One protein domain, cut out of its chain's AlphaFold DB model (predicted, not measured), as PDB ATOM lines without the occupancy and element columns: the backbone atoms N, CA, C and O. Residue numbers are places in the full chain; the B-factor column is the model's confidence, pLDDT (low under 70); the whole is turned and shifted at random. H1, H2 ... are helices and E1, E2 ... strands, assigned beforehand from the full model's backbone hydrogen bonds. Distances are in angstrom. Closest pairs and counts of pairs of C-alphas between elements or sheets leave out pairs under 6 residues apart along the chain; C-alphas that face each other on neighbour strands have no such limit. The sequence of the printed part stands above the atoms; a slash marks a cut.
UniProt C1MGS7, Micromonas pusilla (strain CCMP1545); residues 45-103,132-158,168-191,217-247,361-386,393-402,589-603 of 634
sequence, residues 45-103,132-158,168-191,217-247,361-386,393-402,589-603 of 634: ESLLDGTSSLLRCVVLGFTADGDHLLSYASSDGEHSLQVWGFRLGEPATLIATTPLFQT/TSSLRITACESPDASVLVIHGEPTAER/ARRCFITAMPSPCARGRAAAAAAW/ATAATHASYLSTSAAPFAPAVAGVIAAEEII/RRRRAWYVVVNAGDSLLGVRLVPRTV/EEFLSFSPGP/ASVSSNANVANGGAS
ATOM      1  N   GLU A  45      36.484  54.325  44.296       82.12
ATOM      2  CA  GLU A  45      36.971  55.574  44.873       82.12
ATOM      3  C   GLU A  45      36.836  56.774  43.917       82.12
ATOM      4  O   GLU A  45      36.654  57.905  44.356       82.12
ATOM      5  N   SER A  46      36.879  56.541  42.602       82.19
ATOM      6  CA  SER A  46      36.648  57.591  41.598       82.19
ATOM      7  C   SER A  46      35.171  57.830  41.285       82.19
ATOM      8  O   SER A  46      34.838  58.825  40.648       82.19
ATOM      9  N   LEU A  47      34.287  56.934  41.736       81.50
ATOM     10  CA  LEU A  47      32.837  57.099  41.632       81.50
ATOM     11  C   LEU A  47      32.226  57.762  42.861       81.50
ATOM     12  O   LEU A  47      31.011  57.954  42.894       81.50
ATOM     13  N   LEU A  48      33.031  58.068  43.876       82.00
ATOM     14  CA  LEU A  48      32.522  58.622  45.118       82.00
ATOM     15  C   LEU A  48      31.880  59.974  44.868       82.00
ATOM     16  O   LEU A  48      32.460  60.869  44.257       82.00
ATOM     17  N   ASP A  49      30.669  60.103  45.385       76.75
ATOM     18  CA  ASP A  49      30.030  61.390  45.530       76.75
ATOM     19  C   ASP A  49      30.806  62.250  46.542       76.75
ATOM     20  O   ASP A  49      31.632  61.759  47.316       76.75
ATOM     21  N   GLY A  50      30.514  63.552  46.586       76.50
ATOM     22  CA  GLY A  50      31.187  64.468  47.516       76.50
ATOM     23  C   GLY A  50      31.055  64.073  48.996       76.50
ATOM     24  O   GLY A  50      31.849  64.529  49.812       76.50
ATOM     25  N   THR A  51      30.091  63.213  49.350       83.00
ATOM     26  CA  THR A  51      29.887  62.730  50.725       83.00
ATOM     27  C   THR A  51      30.547  61.381  51.019       83.00
ATOM     28  O   THR A  51      30.528  60.934  52.165       83.00
ATOM     29  N   SER A  52      31.154  60.733  50.015       84.94
ATOM     30  CA  SER A  52      31.709  59.376  50.118       84.94
ATOM     31  C   SER A  52      30.709  58.350  50.662       84.94
ATOM     32  O   SER A  52      31.083  57.369  51.305       84.94
ATOM     33  N   SER A  53      29.418  58.567  50.421       86.19
ATOM     34  CA  SER A  53      28.353  57.731  50.970       86.19
ATOM     35  C   SER A  53      28.379  56.327  50.362       86.19
ATOM     36  O   SER A  53      28.146  55.356  51.076       86.19
ATOM     37  N   LEU A  54      28.824  56.195  49.106       86.25
ATOM     38  CA  LEU A  54      29.041  54.906  48.445       86.25
ATOM     39  C   LEU A  54      30.081  54.016  49.164       86.25
ATOM     40  O   LEU A  54      29.970  52.795  49.094       86.25
ATOM     41  N   LEU A  55      31.049  54.590  49.902       86.38
ATOM     42  CA  LEU A  55      32.020  53.815  50.701       86.38
ATOM     43  C   LEU A  55      31.393  53.148  51.930       86.38
ATOM     44  O   LEU A  55      31.947  52.187  52.457       86.38
ATOM     45  N   ARG A  56      30.256  53.663  52.410       87.88
ATOM     46  CA  ARG A  56      29.543  53.118  53.576       87.88
ATOM     47  C   ARG A  56      28.547  52.029  53.189       87.88
ATOM     48  O   ARG A  56      27.799  51.548  54.037       87.88
ATOM     49  N   CYS A  57      28.505  51.663  51.914       91.31
ATOM     50  CA  CYS A  57      27.489  50.792  51.357       91.31
ATOM     51  C   CYS A  57      28.124  49.585  50.676       91.31
ATOM     52  O   CYS A  57      29.274  49.603  50.239       91.31
ATOM     53  N   VAL A  58      27.348  48.516  50.555       91.50
ATOM     54  CA  VAL A  58      27.752  47.326  49.816       91.50
ATOM     55  C   VAL A  58      27.238  47.452  48.391       91.50
ATOM     56  O   VAL A  58      26.034  47.383  48.144       91.50
ATOM     57  N   VAL A  59      28.154  47.642  47.443       91.81
ATOM     58  CA  VAL A  59      27.818  47.715  46.017       91.81
ATOM     59  C   VAL A  59      27.440  46.323  45.509       91.81
ATOM     60  O   VAL A  59      28.219  45.376  45.619       91.81
ATOM     61  N   LEU A  60      26.234  46.203  44.956       91.56
ATOM     62  CA  LEU A  60      25.689  44.957  44.422       91.56
ATOM     63  C   LEU A  60      26.090  44.769  42.958       91.56
ATOM     64  O   LEU A  60      26.538  43.689  42.578       91.56
ATOM     65  N   GLY A  61      25.935  45.809  42.138       91.12
ATOM     66  CA  GLY A  61      26.239  45.750  40.711       91.12
ATOM     67  C   GLY A  61      25.431  46.738  39.880       91.12
ATOM     68  O   GLY A  61      24.665  47.531  40.416       91.12
ATOM     69  N   PHE A  62      25.612  46.690  38.564       91.44
ATOM     70  CA  PHE A  62      24.847  47.502  37.619       91.44
ATOM     71  C   PHE A  62      23.496  46.870  37.282       91.44
ATOM     72  O   PHE A  62      23.373  45.643  37.220       91.44
ATOM     73  N   THR A  63      22.511  47.712  36.994       91.19
ATOM     74  CA  THR A  63      21.281  47.319  36.299       91.19
ATOM     75  C   THR A  63      21.558  47.001  34.830       91.19
ATOM     76  O   THR A  63      22.605  47.345  34.283       91.19
ATOM     77  N   ALA A  64      20.620  46.334  34.158       86.25
ATOM     78  CA  ALA A  64      20.780  45.829  32.799       86.25
ATOM     79  C   ALA A  64      20.943  46.922  31.733       86.25
ATOM     80  O   ALA A  64      21.477  46.633  30.662       86.25
ATOM     81  N   ASP A  65      20.508  48.156  31.996       87.38
ATOM     82  CA  ASP A  65      20.785  49.304  31.127       87.38
ATOM     83  C   ASP A  65      22.243  49.791  31.240       87.38
ATOM     84  O   ASP A  65      22.801  50.294  30.263       87.38
ATOM     85  N   GLY A  66      22.891  49.549  32.383       88.94
ATOM     86  CA  GLY A  66      24.229  50.026  32.722       88.94
ATOM     87  C   GLY A  66      24.275  51.469  33.237       88.94
ATOM     88  O   GLY A  66      25.309  51.909  33.725       88.94
ATOM     89  N   ASP A  67      23.162  52.196  33.189       90.56
ATOM     90  CA  ASP A  67      23.116  53.600  33.606       90.56
ATOM     91  C   ASP A  67      22.910  53.743  35.121       90.56
ATOM     92  O   ASP A  67      23.115  54.828  35.674       90.56
ATOM     93  N   HIS A  68      22.534  52.656  35.807       92.81
ATOM     94  CA  HIS A  68      22.314  52.657  37.247       92.81
ATOM     95  C   HIS A  68      23.184  51.628  37.972       92.81
ATOM     96  O   HIS A  68      23.341  50.481  37.550       92.81
ATOM     97  N   LEU A  69      23.743  52.046  39.103       93.25
ATOM     98  CA  LEU A  69      24.468  51.194  40.038       93.25
ATOM     99  C   LEU A  69      23.587  50.953  41.266       93.25
ATOM    100  O   LEU A  69      22.973  51.879  41.789       93.25
ATOM    101  N   LEU A  70      23.522  49.709  41.727       94.62
ATOM    102  CA  LEU A  70      22.803  49.308  42.928       94.62
ATOM    103  C   LEU A  70      23.795  49.091  44.068       94.62
ATOM    104  O   LEU A  70      24.784  48.370  43.915       94.62
ATOM    105  N   SER A  71      23.495  49.652  45.231       95.12
ATOM    106  CA  SER A  71      24.120  49.288  46.502       95.12
ATOM    107  C   SER A  71      23.046  49.077  47.559       95.12
ATOM    108  O   SER A  71      21.873  49.371  47.337       95.12
ATOM    109  N   TYR A  72      23.426  48.561  48.718       94.75
ATOM    110  CA  TYR A  72      22.578  48.643  49.897       94.75
ATOM    111  C   TYR A  72      23.387  49.109  51.105       94.75
ATOM    112  O   TYR A  72      24.599  48.888  51.183       94.75
ATOM    113  N   ALA A  73      22.708  49.763  52.038       92.88
ATOM    114  CA  ALA A  73      23.226  50.102  53.352       92.88
ATOM    115  C   ALA A  73      22.503  49.259  54.404       92.88
ATOM    116  O   ALA A  73      21.310  48.980  54.263       92.88
ATOM    117  N   SER A  74      23.233  48.862  55.442       90.31
ATOM    118  CA  SER A  74      22.672  48.215  56.623       90.31
ATOM    119  C   SER A  74      23.123  48.994  57.853       90.31
ATOM    120  O   SER A  74      24.327  49.154  58.054       90.31
ATOM    121  N   SER A  75      22.170  49.526  58.618       87.62
ATOM    122  CA  SER A  75      22.403  50.240  59.880       87.62
ATOM    123  C   SER A  75      21.402  49.721  60.892       87.62
ATOM    124  O   SER A  75      20.212  49.728  60.604       87.62
ATOM    125  N   ASP A  76      21.870  49.249  62.046       84.94
ATOM    126  CA  ASP A  76      21.004  48.882  63.178       84.94
ATOM    127  C   ASP A  76      19.876  47.890  62.816       84.94
ATOM    128  O   ASP A  76      18.755  47.978  63.308       84.94
ATOM    129  N   GLY A  77      20.164  46.949  61.910       82.75
ATOM    130  CA  GLY A  77      19.191  45.962  61.419       82.75
ATOM    131  C   GLY A  77      18.236  46.482  60.338       82.75
ATOM    132  O   GLY A  77      17.541  45.685  59.705       82.75
ATOM    133  N   GLU A  78      18.241  47.784  60.054       89.31
ATOM    134  CA  GLU A  78      17.540  48.362  58.916       89.31
ATOM    135  C   GLU A  78      18.373  48.209  57.645       89.31
ATOM    136  O   GLU A  78      19.560  48.538  57.592       89.31
ATOM    137  N   HIS A  79      17.730  47.720  56.588       92.44
ATOM    138  CA  HIS A  79      18.344  47.567  55.275       92.44
ATOM    139  C   HIS A  79      17.713  48.570  54.322       92.44
ATOM    140  O   HIS A  79      16.495  48.715  54.283       92.44
ATOM    141  N   SER A  80      18.519  49.252  53.517       94.31
ATOM    142  CA  SER A  80      18.018  50.142  52.470       94.31
ATOM    143  C   SER A  80      18.770  49.918  51.170       94.31
ATOM    144  O   SER A  80      19.997  49.851  51.149       94.31
ATOM    145  N   LEU A  81      18.032  49.780  50.071       95.44
ATOM    146  CA  LEU A  81      18.590  49.749  48.728       95.44
ATOM    147  C   LEU A  81      18.851  51.178  48.277       95.44
ATOM    148  O   LEU A  81      17.998  52.047  48.443       95.44
ATOM    149  N   GLN A  82      19.997  51.402  47.658       95.06
ATOM    150  CA  GLN A  82      20.348  52.665  47.045       95.06
ATOM    151  C   GLN A  82      20.576  52.482  45.546       95.06
ATOM    152  O   GLN A  82      21.248  51.546  45.107       95.06
ATOM    153  N   VAL A  83      20.017  53.398  44.763       94.06
ATOM    154  CA  VAL A  83      20.149  53.443  43.308       94.06
ATOM    155  C   VAL A  83      20.922  54.694  42.944       94.06
ATOM    156  O   VAL A  83      20.524  55.805  43.293       94.06
ATOM    157  N   TRP A  84      22.012  54.513  42.214       94.00
ATOM    158  CA  TRP A  84      22.913  55.581  41.820       94.00
ATOM    159  C   TRP A  84      22.882  55.762  40.317       94.00
ATOM    160  O   TRP A  84      22.981  54.787  39.578       94.00
ATOM    161  N   GLY A  85      22.800  57.005  39.863       92.94
ATOM    162  CA  GLY A  85      23.048  57.356  38.476       92.94
ATOM    163  C   GLY A  85      24.537  57.247  38.201       92.94
ATOM    164  O   GLY A  85      25.340  57.908  38.867       92.94
ATOM    165  N   PHE A  86      24.893  56.417  37.228       90.69
ATOM    166  CA  PHE A  86      26.265  56.194  36.813       90.69
ATOM    167  C   PHE A  86      26.525  56.843  35.458       90.69
ATOM    168  O   PHE A  86      25.821  56.610  34.476       90.69
ATOM    169  N   ARG A  87      27.586  57.645  35.396       89.94
ATOM    170  CA  ARG A  87      28.127  58.188  34.153       89.94
ATOM    171  C   ARG A  87      29.633  58.073  34.194       89.94
ATOM    172  O   ARG A  87      30.269  58.368  35.200       89.94
ATOM    173  N   LEU A  88      30.211  57.613  33.093       83.69
ATOM    174  CA  LEU A  88      31.643  57.391  33.044       83.69
ATOM    175  C   LEU A  88      32.407  58.714  33.202       83.69
ATOM    176  O   LEU A  88      32.198  59.640  32.424       83.69
ATOM    177  N   GLY A  89      33.331  58.757  34.164       85.00
ATOM    178  CA  GLY A  89      34.153  59.937  34.452       85.00
ATOM    179  C   GLY A  89      33.466  60.987  35.329       85.00
ATOM    180  O   GLY A  89      34.096  61.987  35.660       85.00
ATOM    181  N   GLU A  90      32.215  60.758  35.725       90.38
ATOM    182  CA  GLU A  90      31.487  61.602  36.669       90.38
ATOM    183  C   GLU A  90      31.289  60.847  37.999       90.38
ATOM    184  O   GLU A  90      31.138  59.620  37.992       90.38
ATOM    185  N   PRO A  91      31.265  61.553  39.146       90.75
ATOM    186  CA  PRO A  91      30.849  60.971  40.417       90.75
ATOM    187  C   PRO A  91      29.461  60.332  40.316       90.75
ATOM    188  O   PRO A  91      28.556  60.889  39.685       90.75
ATOM    189  N   ALA A  92      29.268  59.186  40.969       91.25
ATOM    190  CA  ALA A  92      27.956  58.564  41.050       91.25
ATOM    191  C   ALA A  92      26.997  59.486  41.815       91.25
ATOM    192  O   ALA A  92      27.344  60.072  42.840       91.25
ATOM    193  N   THR A  93      25.771  59.622  41.318       92.75
ATOM    194  CA  THR A  93      24.761  60.491  41.939       92.75
ATOM    195  C   THR A  93      23.701  59.634  42.602       92.75
ATOM    196  O   THR A  93      23.072  58.823  41.932       92.75
ATOM    197  N   LEU A  94      23.490  59.783  43.913       92.75
ATOM    198  CA  LEU A  94      22.415  59.062  44.593       92.75
ATOM    199  C   LEU A  94      21.078  59.530  44.016       92.75
ATOM    200  O   LEU A  94      20.673  60.676  44.222       92.75
ATOM    201  N   ILE A  95      20.422  58.639  43.278       92.12
ATOM    202  CA  ILE A  95      19.067  58.850  42.797       92.12
ATOM    203  C   ILE A  95      18.169  58.490  43.961       92.12
ATOM    204  O   ILE A  95      17.599  59.402  44.547       92.12
ATOM    205  N   ALA A  96      18.141  57.208  44.347       91.38
ATOM    206  CA  ALA A  96      17.168  56.660  45.280       91.38
ATOM    207  C   ALA A  96      17.709  55.954  46.495       91.38
ATOM    208  O   ALA A  96      18.720  55.277  46.404       91.38
ATOM    209  N   THR A  97      16.957  56.067  47.590       93.19
ATOM    210  CA  THR A  97      17.055  55.200  48.760       93.19
ATOM    211  C   THR A  97      15.675  54.615  49.018       93.19
ATOM    212  O   THR A  97      14.697  55.351  49.154       93.19
ATOM    213  N   THR A  98      15.581  53.294  49.074       93.50
ATOM    214  CA  THR A  98      14.336  52.582  49.339       93.50
ATOM    215  C   THR A  98      14.556  51.633  50.507       93.50
ATOM    216  O   THR A  98      15.449  50.786  50.427       93.50
ATOM    217  N   PRO A  99      13.786  51.757  51.600       93.94
ATOM    218  CA  PRO A  99      13.885  50.818  52.707       93.94
ATOM    219  C   PRO A  99      13.529  49.414  52.210       93.94
ATOM    220  O   PRO A  99      12.649  49.238  51.367       93.94
ATOM    221  N   LEU A 100      14.251  48.412  52.690       93.62
ATOM    222  CA  LEU A 100      14.050  47.014  52.344       93.62
ATOM    223  C   LEU A 100      13.345  46.298  53.484       93.62
ATOM    224  O   LEU A 100      13.552  46.599  54.653       93.62
ATOM    225  N   PHE A 101      12.545  45.302  53.109       92.06
ATOM    226  CA  PHE A 101      11.940  44.349  54.037       92.06
ATOM    227  C   PHE A 101      11.064  44.994  55.123       92.06
ATOM    228  O   PHE A 101      10.966  44.458  56.222       92.06
ATOM    229  N   GLN A 102      10.391  46.111  54.809       87.94
ATOM    230  CA  GLN A 102       9.407  46.718  55.704       87.94
ATOM    231  C   GLN A 102       8.192  45.796  55.832       87.94
ATOM    232  O   GLN A 102       7.250  45.853  55.045       87.94
ATOM    233  N   THR A 103       8.228  44.890  56.799       77.12
ATOM    234  CA  THR A 103       7.072  44.073  57.162       77.12
ATOM    235  C   THR A 103       6.262  44.786  58.234       77.12
ATOM    236  O   THR A 103       6.835  45.482  59.068       77.12
ATOM    237  N   THR A 132      17.980  39.693  61.982       62.28
ATOM    238  CA  THR A 132      17.933  40.588  60.809       62.28
ATOM    239  C   THR A 132      19.250  41.322  60.565       62.28
ATOM    240  O   THR A 132      19.436  41.897  59.493       62.28
ATOM    241  N   SER A 133      20.190  41.270  61.515       66.50
ATOM    242  CA  SER A 133      21.465  41.994  61.449       66.50
ATOM    243  C   SER A 133      22.387  41.513  60.318       66.50
ATOM    244  O   SER A 133      23.208  42.282  59.820       66.50
ATOM    245  N   SER A 134      22.230  40.270  59.843       83.31
ATOM    246  CA  SER A 134      23.044  39.724  58.753       83.31
ATOM    247  C   SER A 134      22.194  39.020  57.697       83.31
ATOM    248  O   SER A 134      21.954  37.811  57.743       83.31
ATOM    249  N   LEU A 135      21.740  39.794  56.709       89.94
ATOM    250  CA  LEU A 135      21.064  39.273  55.523       89.94
ATOM    251  C   LEU A 135      22.036  39.151  54.339       89.94
ATOM    252  O   LEU A 135      22.757  40.082  53.966       89.94
ATOM    253  N   ARG A 136      22.000  37.998  53.677       91.50
ATOM    254  CA  ARG A 136      22.460  37.818  52.306       91.50
ATOM    255  C   ARG A 136      21.408  38.428  51.392       91.50
ATOM    256  O   ARG A 136      20.297  37.917  51.288       91.50
ATOM    257  N   ILE A 137      21.768  39.520  50.735       93.44
ATOM    258  CA  ILE A 137      20.894  40.286  49.859       93.44
ATOM    259  C   ILE A 137      21.242  39.982  48.404       93.44
ATOM    260  O   ILE A 137      22.397  40.080  47.976       93.44
ATOM    261  N   THR A 138      20.218  39.622  47.636       93.44
ATOM    262  CA  THR A 138      20.300  39.354  46.202       93.44
ATOM    263  C   THR A 138      19.301  40.234  45.462       93.44
ATOM    264  O   THR A 138      18.104  40.161  45.711       93.44
ATOM    265  N   ALA A 139      19.789  41.051  44.533       93.25
ATOM    266  CA  ALA A 139      18.992  41.881  43.644       93.25
ATOM    267  C   ALA A 139      18.861  41.217  42.269       93.25
ATOM    268  O   ALA A 139      19.852  40.767  41.690       93.25
ATOM    269  N   CYS A 140      17.641  41.163  41.748       92.44
ATOM    270  CA  CYS A 140      17.308  40.569  40.461       92.44
ATOM    271  C   CYS A 140      16.435  41.515  39.660       92.44
ATOM    272  O   CYS A 140      15.427  42.010  40.157       92.44
ATOM    273  N   GLU A 141      16.790  41.719  38.404       89.94
ATOM    274  CA  GLU A 141      16.007  42.541  37.495       89.94
ATOM    275  C   GLU A 141      15.171  41.677  36.554       89.94
ATOM    276  O   GLU A 141      15.644  40.660  36.027       89.94
ATOM    277  N   SER A 142      13.921  42.085  36.331       87.19
ATOM    278  CA  SER A 142      13.042  41.420  35.378       87.19
ATOM    279  C   SER A 142      13.624  41.477  33.951       87.19
ATOM    280  O   SER A 142      14.348  42.414  33.608       87.19
ATOM    281  N   PRO A 143      13.337  40.490  33.083       81.50
ATOM    282  CA  PRO A 143      13.872  40.450  31.714       81.50
ATOM    283  C   PRO A 143      13.525  41.684  30.862       81.50
ATOM    284  O   PRO A 143      14.273  42.050  29.956       81.50
ATOM    285  N   ASP A 144      12.388  42.320  31.147       82.38
ATOM    286  CA  ASP A 144      11.901  43.549  30.513       82.38
ATOM    287  C   ASP A 144      12.357  44.833  31.229       82.38
ATOM    288  O   ASP A 144      11.975  45.933  30.820       82.38
ATOM    289  N   ALA A 145      13.181  44.694  32.273       87.25
ATOM    290  CA  ALA A 145      13.730  45.781  33.070       87.25
ATOM    291  C   ALA A 145      12.658  46.688  33.703       87.25
ATOM    292  O   ALA A 145      12.902  47.869  33.934       87.25
ATOM    293  N   SER A 146      11.449  46.171  33.961       86.31
ATOM    294  CA  SER A 146      10.360  46.935  34.583       86.31
ATOM    295  C   SER A 146      10.346  46.851  36.107       86.31
ATOM    296  O   SER A 146       9.869  47.775  36.762       86.31
ATOM    297  N   VAL A 147      10.841  45.750  36.678       89.81
ATOM    298  CA  VAL A 147      10.774  45.462  38.116       89.81
ATOM    299  C   VAL A 147      12.131  44.994  38.622       89.81
ATOM    300  O   VAL A 147      12.816  44.199  37.977       89.81
ATOM    301  N   LEU A 148      12.490  45.476  39.805       92.75
ATOM    302  CA  LEU A 148      13.623  45.030  40.590       92.75
ATOM    303  C   LEU A 148      13.104  44.264  41.813       92.75
ATOM    304  O   LEU A 148      12.265  44.767  42.560       92.75
ATOM    305  N   VAL A 149      13.599  43.047  42.016       93.56
ATOM    306  CA  VAL A 149      13.282  42.202  43.170       93.56
ATOM    307  C   VAL A 149      14.524  42.021  44.018       93.56
ATOM    308  O   VAL A 149      15.558  41.558  43.545       93.56
ATOM    309  N   ILE A 150      14.401  42.370  45.289       94.88
ATOM    310  CA  ILE A 150      15.427  42.239  46.307       94.88
ATOM    311  C   ILE A 150      15.007  41.124  47.253       94.88
ATOM    312  O   ILE A 150      13.970  41.208  47.905       94.88
ATOM    313  N   HIS A 151      15.810  40.076  47.325       94.62
ATOM    314  CA  HIS A 151      15.633  38.966  48.249       94.62
ATOM    315  C   HIS A 151      16.665  39.061  49.371       94.62
ATOM    316  O   HIS A 151      17.836  39.319  49.103       94.62
ATOM    317  N   GLY A 152      16.223  38.880  50.612       94.00
ATOM    318  CA  GLY A 152      17.058  38.819  51.807       94.00
ATOM    319  C   GLY A 152      16.938  37.453  52.473       94.00
ATOM    320  O   GLY A 152      15.835  37.018  52.805       94.00
ATOM    321  N   GLU A 153      18.063  36.779  52.686       91.69
ATOM    322  CA  GLU A 153      18.159  35.510  53.413       91.69
ATOM    323  C   GLU A 153      19.068  35.675  54.637       91.69
ATOM    324  O   GLU A 153      20.173  36.183  54.475       91.69
ATOM    325  N   PRO A 154      18.685  35.227  55.842       89.19
ATOM    326  CA  PRO A 154      19.584  35.249  56.994       89.19
ATOM    327  C   PRO A 154      20.831  34.391  56.735       89.19
ATOM    328  O   PRO A 154      20.737  33.240  56.308       89.19
ATOM    329  N   THR A 155      22.013  34.967  56.973       80.81
ATOM    330  CA  THR A 155      23.315  34.306  56.761       80.81
ATOM    331  C   THR A 155      23.692  33.371  57.892       80.81
ATOM    332  O   THR A 155      24.488  32.462  57.662       80.81
ATOM    333  N   ALA A 156      23.156  33.616  59.093       68.19
ATOM    334  CA  ALA A 156      23.461  32.854  60.285       68.19
ATOM    335  C   ALA A 156      23.015  31.406  60.074       68.19
ATOM    336  O   ALA A 156      21.867  31.020  60.302       68.19
ATOM    337  N   GLU A 157      23.959  30.590  59.616       57.97
ATOM    338  CA  GLU A 157      23.929  29.161  59.828       57.97
ATOM    339  C   GLU A 157      23.965  28.981  61.344       57.97
ATOM    340  O   GLU A 157      25.031  28.950  61.951       57.97
ATOM    341  N   ARG A 158      22.794  28.879  61.991       55.56
ATOM    342  CA  ARG A 158      22.748  28.095  63.225       55.56
ATOM    343  C   ARG A 158      23.408  26.769  62.871       55.56
ATOM    344  O   ARG A 158      22.975  26.121  61.913       55.56
ATOM    345  N   ALA A 168      12.954  26.410  59.780       79.69
ATOM    346  CA  ALA A 168      12.574  27.207  58.632       79.69
ATOM    347  C   ALA A 168      13.179  28.615  58.779       79.69
ATOM    348  O   ALA A 168      13.016  29.275  59.805       79.69
ATOM    349  N   ARG A 169      13.904  29.064  57.756       84.50
ATOM    350  CA  ARG A 169      14.527  30.386  57.690       84.50
ATOM    351  C   ARG A 169      13.481  31.404  57.277       84.50
ATOM    352  O   ARG A 169      12.843  31.235  56.237       84.50
ATOM    353  N   ARG A 170      13.337  32.489  58.034       87.62
ATOM    354  CA  ARG A 170      12.534  33.633  57.597       87.62
ATOM    355  C   ARG A 170      13.298  34.402  56.526       87.62
ATOM    356  O   ARG A 170      14.336  34.988  56.798       87.62
ATOM    357  N   CYS A 171      12.796  34.346  55.306       91.19
ATOM    358  CA  CYS A 171      13.313  35.056  54.152       91.19
ATOM    359  C   CYS A 171      12.437  36.270  53.851       91.19
ATOM    360  O   CYS A 171      11.242  36.288  54.155       91.19
ATOM    361  N   PHE A 172      13.022  37.262  53.193       92.69
ATOM    362  CA  PHE A 172      12.371  38.529  52.896       92.69
ATOM    363  C   PHE A 172      12.451  38.838  51.407       92.69
ATOM    364  O   PHE A 172      13.424  38.495  50.736       92.69
ATOM    365  N   ILE A 173      11.417  39.481  50.878       93.94
ATOM    366  CA  ILE A 173      11.348  39.935  49.492       93.94
ATOM    367  C   ILE A 173      10.850  41.371  49.489       93.94
ATOM    368  O   ILE A 173       9.910  41.724  50.191       93.94
ATOM    369  N   THR A 174      11.494  42.210  48.692       94.06
ATOM    370  CA  THR A 174      11.006  43.536  48.336       94.06
ATOM    371  C   THR A 174      11.000  43.641  46.827       94.06
ATOM    372  O   THR A 174      12.027  43.423  46.195       94.06
ATOM    373  N   ALA A 175       9.861  43.972  46.240       92.44
ATOM    374  CA  ALA A 175       9.758  44.245  44.819       92.44
ATOM    375  C   ALA A 175       9.430  45.712  44.587       92.44
ATOM    376  O   ALA A 175       8.582  46.277  45.272       92.44
ATOM    377  N   MET A 176      10.093  46.330  43.620       92.94
ATOM    378  CA  MET A 176       9.922  47.743  43.302       92.94
ATOM    379  C   MET A 176      10.066  47.984  41.799       92.94
ATOM    380  O   MET A 176      10.658  47.157  41.100       92.94
ATOM    381  N   PRO A 177       9.543  49.100  41.270       91.38
ATOM    382  CA  PRO A 177       9.811  49.494  39.894       91.38
ATOM    383  C   PRO A 177      11.321  49.577  39.635       91.38
ATOM    384  O   PRO A 177      12.062  50.112  40.457       91.38
ATOM    385  N   SER A 178      11.786  49.055  38.500       90.00
ATOM    386  CA  SER A 178      13.186  49.209  38.092       90.00
ATOM    387  C   SER A 178      13.434  50.642  37.591       90.00
ATOM    388  O   SER A 178      12.560  51.207  36.917       90.00
ATOM    389  N   PRO A 179      14.609  51.242  37.862       86.81
ATOM    390  CA  PRO A 179      14.986  52.537  37.281       86.81
ATOM    391  C   PRO A 179      15.052  52.498  35.751       86.81
ATOM    392  O   PRO A 179      14.845  53.510  35.084       86.81
ATOM    393  N   CYS A 180      15.257  51.305  35.193       83.00
ATOM    394  CA  CYS A 180      15.360  51.047  33.765       83.00
ATOM    395  C   CYS A 180      14.006  51.018  33.044       83.00
ATOM    396  O   CYS A 180      13.982  50.933  31.809       83.00
ATOM    397  N   ALA A 181      12.882  51.026  33.779       81.56
ATOM    398  CA  ALA A 181      11.555  50.801  33.219       81.56
ATOM    399  C   ALA A 181      11.295  51.784  32.065       81.56
ATOM    400  O   ALA A 181      11.200  53.002  32.241       81.56
ATOM    401  N   ARG A 182      11.236  51.242  30.842       54.22
ATOM    402  CA  ARG A 182      11.239  52.027  29.604       54.22
ATOM    403  C   ARG A 182      10.015  52.926  29.515       54.22
ATOM    404  O   ARG A 182       8.914  52.507  29.180       54.22
ATOM    405  N   GLY A 183      10.271  54.199  29.759       57.81
ATOM    406  CA  GLY A 183       9.334  55.291  29.615       57.81
ATOM    407  C   GLY A 183       9.826  56.408  30.500       57.81
ATOM    408  O   GLY A 183       9.402  56.490  31.640       57.81
ATOM    409  N   ARG A 184      10.720  57.272  30.000       48.91
ATOM    410  CA  ARG A 184      11.292  58.386  30.783       48.91
ATOM    411  C   ARG A 184      10.235  59.219  31.508       48.91
ATOM    412  O   ARG A 184      10.566  59.798  32.522       48.91
ATOM    413  N   ALA A 185       8.993  59.269  31.023       50.22
ATOM    414  CA  ALA A 185       7.883  59.925  31.708       50.22
ATOM    415  C   ALA A 185       7.307  59.102  32.877       50.22
ATOM    416  O   ALA A 185       7.032  59.677  33.918       50.22
ATOM    417  N   ALA A 186       7.153  57.782  32.735       51.22
ATOM    418  CA  ALA A 186       6.690  56.896  33.807       51.22
ATOM    419  C   ALA A 186       7.797  56.641  34.836       51.22
ATOM    420  O   ALA A 186       7.541  56.702  36.031       51.22
ATOM    421  N   ALA A 187       9.034  56.461  34.366       52.53
ATOM    422  CA  ALA A 187      10.228  56.495  35.186       52.53
ATOM    423  C   ALA A 187      10.341  57.865  35.862       52.53
ATOM    424  O   ALA A 187      10.253  57.912  37.061       52.53
ATOM    425  N   ALA A 188      10.367  59.015  35.183       51.59
ATOM    426  CA  ALA A 188      10.432  60.302  35.897       51.59
ATOM    427  C   ALA A 188       9.235  60.559  36.836       51.59
ATOM    428  O   ALA A 188       9.425  61.180  37.875       51.59
ATOM    429  N   ALA A 189       8.025  60.086  36.521       53.03
ATOM    430  CA  ALA A 189       6.864  60.222  37.403       53.03
ATOM    431  C   ALA A 189       6.958  59.324  38.647       53.03
ATOM    432  O   ALA A 189       6.646  59.781  39.740       53.03
ATOM    433  N   ALA A 190       7.425  58.080  38.499       54.84
ATOM    434  CA  ALA A 190       7.698  57.183  39.620       54.84
ATOM    435  C   ALA A 190       8.990  57.565  40.363       54.84
ATOM    436  O   ALA A 190       9.103  57.336  41.558       54.84
ATOM    437  N   TRP A 191       9.940  58.198  39.668       56.50
ATOM    438  CA  TRP A 191      11.297  58.523  40.106       56.50
ATOM    439  C   TRP A 191      11.452  59.982  40.580       56.50
ATOM    440  O   TRP A 191      12.553  60.523  40.593       56.50
ATOM    441  N   ALA A 217       9.609  54.803  48.617       53.88
ATOM    442  CA  ALA A 217       9.240  53.817  49.624       53.88
ATOM    443  C   ALA A 217       7.783  53.356  49.449       53.88
ATOM    444  O   ALA A 217       7.466  52.199  49.693       53.88
ATOM    445  N   THR A 218       6.897  54.219  48.940       58.22
ATOM    446  CA  THR A 218       5.465  53.912  48.799       58.22
ATOM    447  C   THR A 218       5.128  52.963  47.645       58.22
ATOM    448  O   THR A 218       4.044  52.371  47.660       58.22
ATOM    449  N   ALA A 219       6.027  52.795  46.667       80.44
ATOM    450  CA  ALA A 219       5.830  51.900  45.523       80.44
ATOM    451  C   ALA A 219       6.449  50.506  45.723       80.44
ATOM    452  O   ALA A 219       6.203  49.608  44.913       80.44
ATOM    453  N   ALA A 220       7.248  50.318  46.775       88.25
ATOM    454  CA  ALA A 220       7.814  49.022  47.107       88.25
ATOM    455  C   ALA A 220       6.743  48.107  47.727       88.25
ATOM    456  O   ALA A 220       5.921  48.525  48.538       88.25
ATOM    457  N   THR A 221       6.746  46.842  47.318       89.94
ATOM    458  CA  THR A 221       5.928  45.779  47.911       89.94
ATOM    459  C   THR A 221       6.844  44.867  48.709       89.94
ATOM    460  O   THR A 221       7.795  44.317  48.151       89.94
ATOM    461  N   HIS A 222       6.567  44.706  49.999       90.81
ATOM    462  CA  HIS A 222       7.365  43.887  50.906       90.81
ATOM    463  C   HIS A 222       6.614  42.606  51.263       90.81
ATOM    464  O   HIS A 222       5.403  42.618  51.454       90.81
ATOM    465  N   ALA A 223       7.341  41.502  51.369       90.19
ATOM    466  CA  ALA A 223       6.815  40.228  51.828       90.19
ATOM    467  C   ALA A 223       7.880  39.486  52.642       90.19
ATOM    468  O   ALA A 223       9.082  39.661  52.430       90.19
ATOM    469  N   SER A 224       7.442  38.614  53.548       90.06
ATOM    470  CA  SER A 224       8.316  37.640  54.204       90.06
ATOM    471  C   SER A 224       7.711  36.247  54.111       90.06
ATOM    472  O   SER A 224       6.494  36.105  54.017       90.06
ATOM    473  N   TYR A 225       8.555  35.221  54.090       87.38
ATOM    474  CA  TYR A 225       8.130  33.827  54.028       87.38
ATOM    475  C   TYR A 225       9.100  32.940  54.804       87.38
ATOM    476  O   TYR A 225      10.282  33.252  54.927       87.38
ATOM    477  N   LEU A 226       8.608  31.821  55.329       86.69
ATOM    478  CA  LEU A 226       9.445  30.797  55.946       86.69
ATOM    479  C   LEU A 226       9.888  29.799  54.873       86.69
ATOM    480  O   LEU A 226       9.073  29.345  54.074       86.69
ATOM    481  N   SER A 227      11.176  29.462  54.849       83.75
ATOM    482  CA  SER A 227      11.742  28.495  53.911       83.75
ATOM    483  C   SER A 227      12.548  27.432  54.631       83.75
ATOM    484  O   SER A 227      13.457  27.736  55.398       83.75
ATOM    485  N   THR A 228      12.253  26.170  54.348       81.44
ATOM    486  CA  THR A 228      13.083  25.033  54.778       81.44
ATOM    487  C   THR A 228      14.153  24.681  53.738       81.44
ATOM    488  O   THR A 228      14.975  23.791  53.961       81.44
ATOM    489  N   SER A 229      14.166  25.378  52.593       77.75
ATOM    490  CA  SER A 229      15.135  25.152  51.523       77.75
ATOM    491  C   SER A 229      16.539  25.567  51.950       77.75
ATOM    492  O   SER A 229      16.747  26.656  52.480       77.75
ATOM    493  N   ALA A 230      17.532  24.757  51.584       73.25
ATOM    494  CA  ALA A 230      18.939  25.156  51.651       73.25
ATOM    495  C   ALA A 230      19.299  26.268  50.640       73.25
ATOM    496  O   ALA A 230      20.352  26.889  50.750       73.25
ATOM    497  N   ALA A 231      18.451  26.484  49.631       75.38
ATOM    498  CA  ALA A 231      18.573  27.545  48.637       75.38
ATOM    499  C   ALA A 231      17.177  28.152  48.407       75.38
ATOM    500  O   ALA A 231      16.489  27.766  47.454       75.38
ATOM    501  N   PRO A 232      16.714  29.039  49.307       78.19
ATOM    502  CA  PRO A 232      15.350  29.571  49.274       78.19
ATOM    503  C   PRO A 232      15.062  30.401  48.017       78.19
ATOM    504  O   PRO A 232      13.925  30.518  47.559       78.19
ATOM    505  N   PHE A 233      16.115  30.942  47.408       79.88
ATOM    506  CA  PHE A 233      16.008  31.787  46.238       79.88
ATOM    507  C   PHE A 233      17.000  31.359  45.162       79.88
ATOM    508  O   PHE A 233      18.213  31.337  45.363       79.88
ATOM    509  N   ALA A 234      16.461  30.996  44.000       77.81
ATOM    510  CA  ALA A 234      17.228  30.586  42.835       77.81
ATOM    511  C   ALA A 234      16.945  31.576  41.700       77.81
ATOM    512  O   ALA A 234      16.082  31.292  40.883       77.81
ATOM    513  N   PRO A 235      17.635  32.722  41.608       70.38
ATOM    514  CA  PRO A 235      17.241  33.840  40.740       70.38
ATOM    515  C   PRO A 235      17.156  33.504  39.242       70.38
ATOM    516  O   PRO A 235      16.442  34.152  38.490       70.38
ATOM    517  N   ALA A 236      17.841  32.450  38.790       63.97
ATOM    518  CA  ALA A 236      17.730  31.957  37.415       63.97
ATOM    519  C   ALA A 236      16.397  31.236  37.104       63.97
ATOM    520  O   ALA A 236      16.100  30.997  35.935       63.97
ATOM    521  N   VAL A 237      15.648  30.844  38.139       61.38
ATOM    522  CA  VAL A 237      14.388  30.075  38.083       61.38
ATOM    523  C   VAL A 237      13.249  30.845  38.758       61.38
ATOM    524  O   VAL A 237      12.133  30.871  38.247       61.38
ATOM    525  N   ALA A 238      13.556  31.513  39.869       60.16
ATOM    526  CA  ALA A 238      12.776  32.538  40.547       60.16
ATOM    527  C   ALA A 238      12.743  33.815  39.693       60.16
ATOM    528  O   ALA A 238      13.268  34.861  40.064       60.16
ATOM    529  N   GLY A 239      12.208  33.687  38.483       56.38
ATOM    530  CA  GLY A 239      12.019  34.805  37.581       56.38
ATOM    531  C   GLY A 239      10.887  35.694  38.075       56.38
ATOM    532  O   GLY A 239       9.891  35.219  38.625       56.38
ATOM    533  N   VAL A 240      11.034  36.993  37.836       61.91
ATOM    534  CA  VAL A 240       9.896  37.909  37.814       61.91
ATOM    535  C   VAL A 240       9.159  37.646  36.510       61.91
ATOM    536  O   VAL A 240       9.652  37.991  35.434       61.91
ATOM    537  N   ILE A 241       8.009  36.990  36.595       64.62
ATOM    538  CA  ILE A 241       7.172  36.705  35.436       64.62
ATOM    539  C   ILE A 241       6.245  37.897  35.249       64.62
ATOM    540  O   ILE A 241       5.360  38.132  36.071       64.62
ATOM    541  N   ALA A 242       6.448  38.656  34.175       59.81
ATOM    542  CA  ALA A 242       5.459  39.630  33.738       59.81
ATOM    543  C   ALA A 242       4.217  38.882  33.240       59.81
ATOM    544  O   ALA A 242       4.315  38.012  32.374       59.81
ATOM    545  N   ALA A 243       3.057  39.221  33.787       57.41
ATOM    546  CA  ALA A 243       1.768  38.726  33.345       57.41
ATOM    547  C   ALA A 243       0.898  39.909  32.914       57.41
ATOM    548  O   ALA A 243       0.730  40.885  33.649       57.41
ATOM    549  N   GLU A 244       0.340  39.828  31.711       62.03
ATOM    550  CA  GLU A 244      -0.762  40.705  31.335       62.03
ATOM    551  C   GLU A 244      -2.056  40.085  31.843       62.03
ATOM    552  O   GLU A 244      -2.404  38.962  31.491       62.03
ATOM    553  N   GLU A 245      -2.761  40.825  32.685       61.97
ATOM    554  CA  GLU A 245      -4.066  40.439  33.181       61.97
ATOM    555  C   GLU A 245      -5.118  41.305  32.504       61.97
ATOM    556  O   GLU A 245      -5.089  42.542  32.552       61.97
ATOM    557  N   ILE A 246      -6.046  40.636  31.834       58.19
ATOM    558  CA  ILE A 246      -7.225  41.271  31.271       58.19
ATOM    559  C   ILE A 246      -8.261  41.257  32.388       58.19
ATOM    560  O   ILE A 246      -8.864  40.223  32.666       58.19
ATOM    561  N   ILE A 247      -8.424  42.394  33.060       65.06
ATOM    562  CA  ILE A 247      -9.528  42.563  33.997       65.06
ATOM    563  C   ILE A 247     -10.713  43.027  33.163       65.06
ATOM    564  O   ILE A 247     -10.751  44.158  32.665       65.06
ATOM    565  N   ARG A 361      -9.793  46.823  30.688       64.94
ATOM    566  CA  ARG A 361      -8.534  47.406  31.162       64.94
ATOM    567  C   ARG A 361      -7.507  46.298  31.327       64.94
ATOM    568  O   ARG A 361      -7.658  45.398  32.147       64.94
ATOM    569  N   ARG A 362      -6.422  46.388  30.559       63.53
ATOM    570  CA  ARG A 362      -5.251  45.530  30.754       63.53
ATOM    571  C   ARG A 362      -4.432  46.077  31.915       63.53
ATOM    572  O   ARG A 362      -3.940  47.204  31.835       63.53
ATOM    573  N   ARG A 363      -4.276  45.294  32.980       69.44
ATOM    574  CA  ARG A 363      -3.316  45.579  34.051       69.44
ATOM    575  C   ARG A 363      -2.111  44.666  33.885       69.44
ATOM    576  O   ARG A 363      -2.239  43.506  33.510       69.44
ATOM    577  N   ARG A 364      -0.923  45.200  34.154       65.88
ATOM    578  CA  ARG A 364       0.282  44.379  34.273       65.88
ATOM    579  C   ARG A 364       0.402  43.938  35.723       65.88
ATOM    580  O   ARG A 364       0.434  44.785  36.613       65.88
ATOM    581  N   ALA A 365       0.439  42.633  35.933       69.00
ATOM    582  CA  ALA A 365       0.803  42.018  37.197       69.00
ATOM    583  C   ALA A 365       2.180  41.371  37.035       69.00
ATOM    584  O   ALA A 365       2.572  40.983  35.932       69.00
ATOM    585  N   TRP A 366       2.920  41.229  38.126       70.62
ATOM    586  CA  TRP A 366       4.136  40.422  38.124       70.62
ATOM    587  C   TRP A 366       4.013  39.300  39.135       70.62
ATOM    588  O   TRP A 366       3.396  39.470  40.178       70.62
ATOM    589  N   TYR A 367       4.612  38.155  38.840       73.44
ATOM    590  CA  TYR A 367       4.680  37.033  39.765       73.44
ATOM    591  C   TYR A 367       6.138  36.755  40.102       73.44
ATOM    592  O   TYR A 367       6.963  36.596  39.203       73.44
ATOM    593  N   VAL A 368       6.462  36.698  41.390       71.00
ATOM    594  CA  VAL A 368       7.764  36.227  41.870       71.00
ATOM    595  C   VAL A 368       7.586  34.797  42.339       71.00
ATOM    596  O   VAL A 368       6.832  34.544  43.274       71.00
ATOM    597  N   VAL A 369       8.275  33.865  41.689       71.12
ATOM    598  CA  VAL A 369       8.270  32.457  42.101       71.12
ATOM    599  C   VAL A 369       9.418  32.228  43.072       71.12
ATOM    600  O   VAL A 369      10.560  32.541  42.760       71.12
ATOM    601  N   VAL A 370       9.139  31.675  44.244       71.81
ATOM    602  CA  VAL A 370      10.119  31.502  45.320       71.81
ATOM    603  C   VAL A 370      10.107  30.060  45.807       71.81
ATOM    604  O   VAL A 370       9.060  29.421  45.806       71.81
ATOM    605  N   ASN A 371      11.259  29.535  46.225       67.50
ATOM    606  CA  ASN A 371      11.360  28.174  46.738       67.50
ATOM    607  C   ASN A 371      11.346  28.179  48.279       67.50
ATOM    608  O   ASN A 371      12.332  28.517  48.933       67.50
ATOM    609  N   ALA A 372      10.234  27.771  48.877       60.12
ATOM    610  CA  ALA A 372      10.083  27.640  50.325       60.12
ATOM    611  C   ALA A 372      10.546  26.267  50.873       60.12
ATOM    612  O   ALA A 372      10.364  25.972  52.052       60.12
ATOM    613  N   GLY A 373      11.200  25.442  50.048       58.62
ATOM    614  CA  GLY A 373      11.751  24.136  50.420       58.62
ATOM    615  C   GLY A 373      10.897  23.009  49.880       58.62
ATOM    616  O   GLY A 373      11.182  22.480  48.809       58.62
ATOM    617  N   ASP A 374       9.840  22.668  50.607       50.94
ATOM    618  CA  ASP A 374       8.808  21.752  50.124       50.94
ATOM    619  C   ASP A 374       7.895  22.420  49.087       50.94
ATOM    620  O   ASP A 374       7.228  21.732  48.326       50.94
ATOM    621  N   SER A 375       7.893  23.752  49.006       54.09
ATOM    622  CA  SER A 375       6.842  24.493  48.319       54.09
ATOM    623  C   SER A 375       7.347  25.555  47.347       54.09
ATOM    624  O   SER A 375       8.399  26.156  47.553       54.09
ATOM    625  N   LEU A 376       6.560  25.842  46.306       56.16
ATOM    626  CA  LEU A 376       6.761  26.995  45.427       56.16
ATOM    627  C   LEU A 376       5.761  28.090  45.785       56.16
ATOM    628  O   LEU A 376       4.556  27.902  45.645       56.16
ATOM    629  N   LEU A 377       6.260  29.240  46.224       64.62
ATOM    630  CA  LEU A 377       5.436  30.404  46.518       64.62
ATOM    631  C   LEU A 377       5.364  31.298  45.281       64.62
ATOM    632  O   LEU A 377       6.399  31.746  44.794       64.62
ATOM    633  N   GLY A 378       4.159  31.565  44.780       66.75
ATOM    634  CA  GLY A 378       3.926  32.573  43.749       66.75
ATOM    635  C   GLY A 378       3.460  33.869  44.402       66.75
ATOM    636  O   GLY A 378       2.311  33.975  44.815       66.75
ATOM    637  N   VAL A 379       4.326  34.872  44.508       65.31
ATOM    638  CA  VAL A 379       3.937  36.179  45.051       65.31
ATOM    639  C   VAL A 379       3.455  37.057  43.905       65.31
ATOM    640  O   VAL A 379       4.254  37.451  43.054       65.31
ATOM    641  N   ARG A 380       2.152  37.354  43.875       74.44
ATOM    642  CA  ARG A 380       1.574  38.327  42.945       74.44
ATOM    643  C   ARG A 380       1.922  39.733  43.426       74.44
ATOM    644  O   ARG A 380       1.583  40.134  44.532       74.44
ATOM    645  N   LEU A 381       2.590  40.487  42.572       63.31
ATOM    646  CA  LEU A 381       2.941  41.880  42.764       63.31
ATOM    647  C   LEU A 381       2.032  42.720  41.877       63.31
ATOM    648  O   LEU A 381       2.111  42.657  40.645       63.31
ATOM    649  N   VAL A 382       1.172  43.510  42.506       61.69
ATOM    650  CA  VAL A 382       0.343  44.491  41.809       61.69
ATOM    651  C   VAL A 382       0.943  45.871  42.085       61.69
ATOM    652  O   VAL A 382       1.013  46.268  43.249       61.69
ATOM    653  N   PRO A 383       1.407  46.610  41.060       53.00
ATOM    654  CA  PRO A 383       1.934  47.951  41.268       53.00
ATOM    655  C   PRO A 383       0.844  48.841  41.861       53.00
ATOM    656  O   PRO A 383      -0.245  48.959  41.294       53.00
ATOM    657  N   ARG A 384       1.149  49.511  42.976       53.50
ATOM    658  CA  ARG A 384       0.295  50.575  43.507       53.50
ATOM    659  C   ARG A 384       0.230  51.719  42.499       53.50
ATOM    660  O   ARG A 384       1.221  52.400  42.255       53.50
ATOM    661  N   THR A 385      -0.946  51.967  41.935       47.47
ATOM    662  CA  THR A 385      -1.253  53.278  41.358       47.47
ATOM    663  C   THR A 385      -1.621  54.222  42.499       47.47
ATOM    664  O   THR A 385      -2.372  53.836  43.383       47.47
ATOM    665  N   VAL A 386      -1.097  55.447  42.482       41.44
ATOM    666  CA  VAL A 386      -1.125  56.448  43.576       41.44
ATOM    667  C   VAL A 386      -2.543  56.959  43.950       41.44
ATOM    668  O   VAL A 386      -2.679  57.904  44.714       41.44
ATOM    669  N   GLU A 393      -3.873  42.298  49.552       37.56
ATOM    670  CA  GLU A 393      -2.717  41.476  49.216       37.56
ATOM    671  C   GLU A 393      -3.247  40.076  48.889       37.56
ATOM    672  O   GLU A 393      -3.866  39.425  49.729       37.56
ATOM    673  N   GLU A 394      -3.077  39.629  47.645       37.41
ATOM    674  CA  GLU A 394      -3.427  38.266  47.244       37.41
ATOM    675  C   GLU A 394      -2.158  37.413  47.233       37.41
ATOM    676  O   GLU A 394      -1.325  37.505  46.328       37.41
ATOM    677  N   PHE A 395      -2.003  36.584  48.263       34.09
ATOM    678  CA  PHE A 395      -0.902  35.634  48.376       34.09
ATOM    679  C   PHE A 395      -1.320  34.264  47.842       34.09
ATOM    680  O   PHE A 395      -2.340  33.713  48.258       34.09
ATOM    681  N   LEU A 396      -0.503  33.678  46.963       37.28
ATOM    682  CA  LEU A 396      -0.650  32.284  46.547       37.28
ATOM    683  C   LEU A 396       0.392  31.446  47.293       37.28
ATOM    684  O   LEU A 396       1.578  31.457  46.957       37.28
ATOM    685  N   SER A 397      -0.062  30.740  48.331       33.53
ATOM    686  CA  SER A 397       0.746  29.784  49.092       33.53
ATOM    687  C   SER A 397       0.475  28.348  48.653       33.53
ATOM    688  O   SER A 397      -0.671  27.962  48.434       33.53
ATOM    689  N   PHE A 398       1.538  27.559  48.529       34.16
ATOM    690  CA  PHE A 398       1.510  26.136  48.195       34.16
ATOM    691  C   PHE A 398       2.159  25.359  49.347       34.16
ATOM    692  O   PHE A 398       3.089  25.864  49.963       34.16
ATOM    693  N   SER A 399       1.666  24.157  49.657       32.38
ATOM    694  CA  SER A 399       2.326  23.204  50.561       32.38
ATOM    695  C   SER A 399       1.981  21.776  50.135       32.38
ATOM    696  O   SER A 399       0.791  21.458  50.073       32.38
ATOM    697  N   PRO A 400       2.966  20.917  49.810       33.09
ATOM    698  CA  PRO A 400       2.715  19.524  49.440       33.09
ATOM    699  C   PRO A 400       2.801  18.523  50.609       33.09
ATOM    700  O   PRO A 400       2.656  17.321  50.380       33.09
ATOM    701  N   GLY A 401       3.038  18.973  51.849       31.88
ATOM    702  CA  GLY A 401       3.216  18.098  53.015       31.88
ATOM    703  C   GLY A 401       1.905  17.650  53.699       31.88
ATOM    704  O   GLY A 401       0.920  18.387  53.686       31.88
ATOM    705  N   PRO A 402       1.873  16.474  54.365       28.66
ATOM    706  CA  PRO A 402       0.688  15.951  55.060       28.66
ATOM    707  C   PRO A 402       0.476  16.501  56.489       28.66
ATOM    708  O   PRO A 402      -0.306  15.931  57.248       28.66
ATOM    709  N   ALA A 589      17.584  39.840  33.700       54.72
ATOM    710  CA  ALA A 589      18.482  40.602  32.843       54.72
ATOM    711  C   ALA A 589      19.814  40.866  33.564       54.72
ATOM    712  O   ALA A 589      20.881  40.842  32.947       54.72
ATOM    713  N   SER A 590      19.739  41.026  34.886       66.69
ATOM    714  CA  SER A 590      20.865  41.139  35.800       66.69
ATOM    715  C   SER A 590      20.544  40.423  37.123       66.69
ATOM    716  O   SER A 590      19.403  40.427  37.595       66.69
ATOM    717  N   VAL A 591      21.547  39.753  37.699       71.94
ATOM    718  CA  VAL A 591      21.494  39.169  39.048       71.94
ATOM    719  C   VAL A 591      22.764  39.588  39.766       71.94
ATOM    720  O   VAL A 591      23.865  39.286  39.306       71.94
ATOM    721  N   SER A 592      22.591  40.248  40.902       76.31
ATOM    722  CA  SER A 592      23.668  40.809  41.709       76.31
ATOM    723  C   SER A 592      23.468  40.372  43.155       76.31
ATOM    724  O   SER A 592      22.366  40.474  43.684       76.31
ATOM    725  N   SER A 593      24.502  39.845  43.808       74.50
ATOM    726  CA  SER A 593      24.387  39.300  45.167       74.50
ATOM    727  C   SER A 593      25.580  39.699  46.020       74.50
ATOM    728  O   SER A 593      26.720  39.675  45.556       74.50
ATOM    729  N   ASN A 594      25.324  39.991  47.295       77.44
ATOM    730  CA  ASN A 594      26.363  40.243  48.287       77.44
ATOM    731  C   ASN A 594      26.977  38.953  48.863       77.44
ATOM    732  O   ASN A 594      27.712  39.042  49.840       77.44
ATOM    733  N   ALA A 595      26.694  37.766  48.308       72.00
ATOM    734  CA  ALA A 595      27.093  36.479  48.890       72.00
ATOM    735  C   ALA A 595      28.581  36.403  49.291       72.00
ATOM    736  O   ALA A 595      28.908  35.823  50.320       72.00
ATOM    737  N   ASN A 596      29.479  37.034  48.526       61.84
ATOM    738  CA  ASN A 596      30.909  37.096  48.855       61.84
ATOM    739  C   ASN A 596      31.202  37.952  50.102       61.84
ATOM    740  O   ASN A 596      32.024  37.565  50.932       61.84
ATOM    741  N   VAL A 597      30.489  39.070  50.267       67.25
ATOM    742  CA  VAL A 597      30.572  39.933  51.456       67.25
ATOM    743  C   VAL A 597      29.965  39.215  52.654       67.25
ATOM    744  O   VAL A 597      30.608  39.116  53.691       67.25
ATOM    745  N   ALA A 598      28.767  38.660  52.474       60.75
ATOM    746  CA  ALA A 598      28.020  37.956  53.506       60.75
ATOM    747  C   ALA A 598      28.772  36.729  54.051       60.75
ATOM    748  O   ALA A 598      28.793  36.511  55.255       60.75
ATOM    749  N   ASN A 599      29.415  35.945  53.179       65.69
ATOM    750  CA  ASN A 599      30.089  34.705  53.580       65.69
ATOM    751  C   ASN A 599      31.563  34.903  53.946       65.69
ATOM    752  O   ASN A 599      32.104  34.151  54.748       65.69
ATOM    753  N   GLY A 600      32.245  35.852  53.301       56.09
ATOM    754  CA  GLY A 600      33.701  35.994  53.386       56.09
ATOM    755  C   GLY A 600      34.184  37.299  54.013       56.09
ATOM    756  O   GLY A 600      35.397  37.507  54.094       56.09
ATOM    757  N   GLY A 601      33.275  38.210  54.386       60.62
ATOM    758  CA  GLY A 601      33.622  39.555  54.856       60.62
ATOM    759  C   GLY A 601      34.435  40.355  53.830       60.62
ATOM    760  O   GLY A 601      35.227  41.226  54.193       60.62
ATOM    761  N   ALA A 602      34.331  40.006  52.545       53.09
ATOM    762  CA  ALA A 602      35.119  40.590  51.470       53.09
ATOM    763  C   ALA A 602      34.212  40.974  50.300       53.09
ATOM    764  O   ALA A 602      33.465  40.145  49.780       53.09
ATOM    765  N   SER A 603      34.294  42.230  49.866       52.91
ATOM    766  CA  SER A 603      33.662  42.681  48.628       52.91
ATOM    767  C   SER A 603      34.294  42.014  47.412       52.91
ATOM    768  O   SER A 603      35.444  41.564  47.435       52.91
TER     769      SER A 603
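This is residues 45 to 103, 132 to 158, 168 to 191, 217 to 247, 361 to 386, 393 to 402 and 589 to 603 of the 634 residues of a protein of Micromonas pusilla (strain CCMP1545) (UniProt C1MGS7). Three strongly twisted antiparallel sheets make a stack, face to face in turn and only partly overlapping: the five-strand sheet E8-E7-E6-E5-E12 is the middle layer, with E1-E2-E3-E4 on one side and E9-E10-E11 on the other. Short helix H1 sits beside the four-strand sheet, H3 grazes the middle one near E5, and H2 lies far out past the end of E7. The printed part has 192 residues with three named helices and twelve named strands, in the order H1, E1 to E7, H2, E8 to E12, H3; its class is mostly strand, strands holding 88 of the 105 residues in named elements. It is compact, with a radius of gyration of the C-alphas of 16.8 A, and flat, spanning 58 by 49 by 26 A.

Find C-alpha 53 at (28.353, 57.731, 50.970), where H1, residues 53 to 56, begins. Next come E1, 58 to 62, E2, 68 to 75, E3, 78 to 85, 23.0 A long, and E4, 93 to 100. Then read E5, 135 to 141, E6, 147 to 154, E7, 169 to 177, 26.5 A long, and H2, 184 to 190. E8, 221 to 227, is followed by E9, 240 to 247, then E10, 361 to 371, 31.8 A long, and E11, 376 to 381. E12, 591 to 593, leads to H3, 595 to 600, ending at C-alpha 600 (33.701, 35.994, 53.386).

Begin with the meander E1 E2 E3 E4, each strand the antiparallel neighbour of the one before; look for N 60 and O 70 of E1 and E2, 2.8 A, N 71 and O 82 of E2 and E3, 2.9 A, and N 83 and O 96 of E3 and E4, 2.8 A. H1 is on this sheet at a height of 6.9 A, over none of its strands. The sheet E8 E7 E6 E5 E12 faces it, with strands at 33 degrees; the closest C-alphas of E1 and E12 are Leu 60 and Ser 592, 5.4 A. Check N 138 and O 151 of E5 and E6, 2.8 A. The sheet E9 E10 E11 also faces this five-strand sheet, the strands of the one at 32 degrees to those of the other; N 243 and O 365 of E9 and E10 are within hydrogen-bond range, 2.8 A apart. H3 only grazes the five-strand sheet, with residues 595 to 599. In H2 and H3 every O i to N i+4 pair is within hydrogen-bond range; H1 is too short for one.

The farthest C-alphas, Gly 89 and Pro 402, are 59.0 A apart. Six cuts interrupt the printed part; the gap from C-alpha 402 to 589 is 37.7 A, that from 247 to 361 is 5.7 A. The link E8 to E9 is long, 12 residues. Mean pLDDT of the printed part is 75.6, with 69 residues under 70, among them 182 to 191 and 393 to 402.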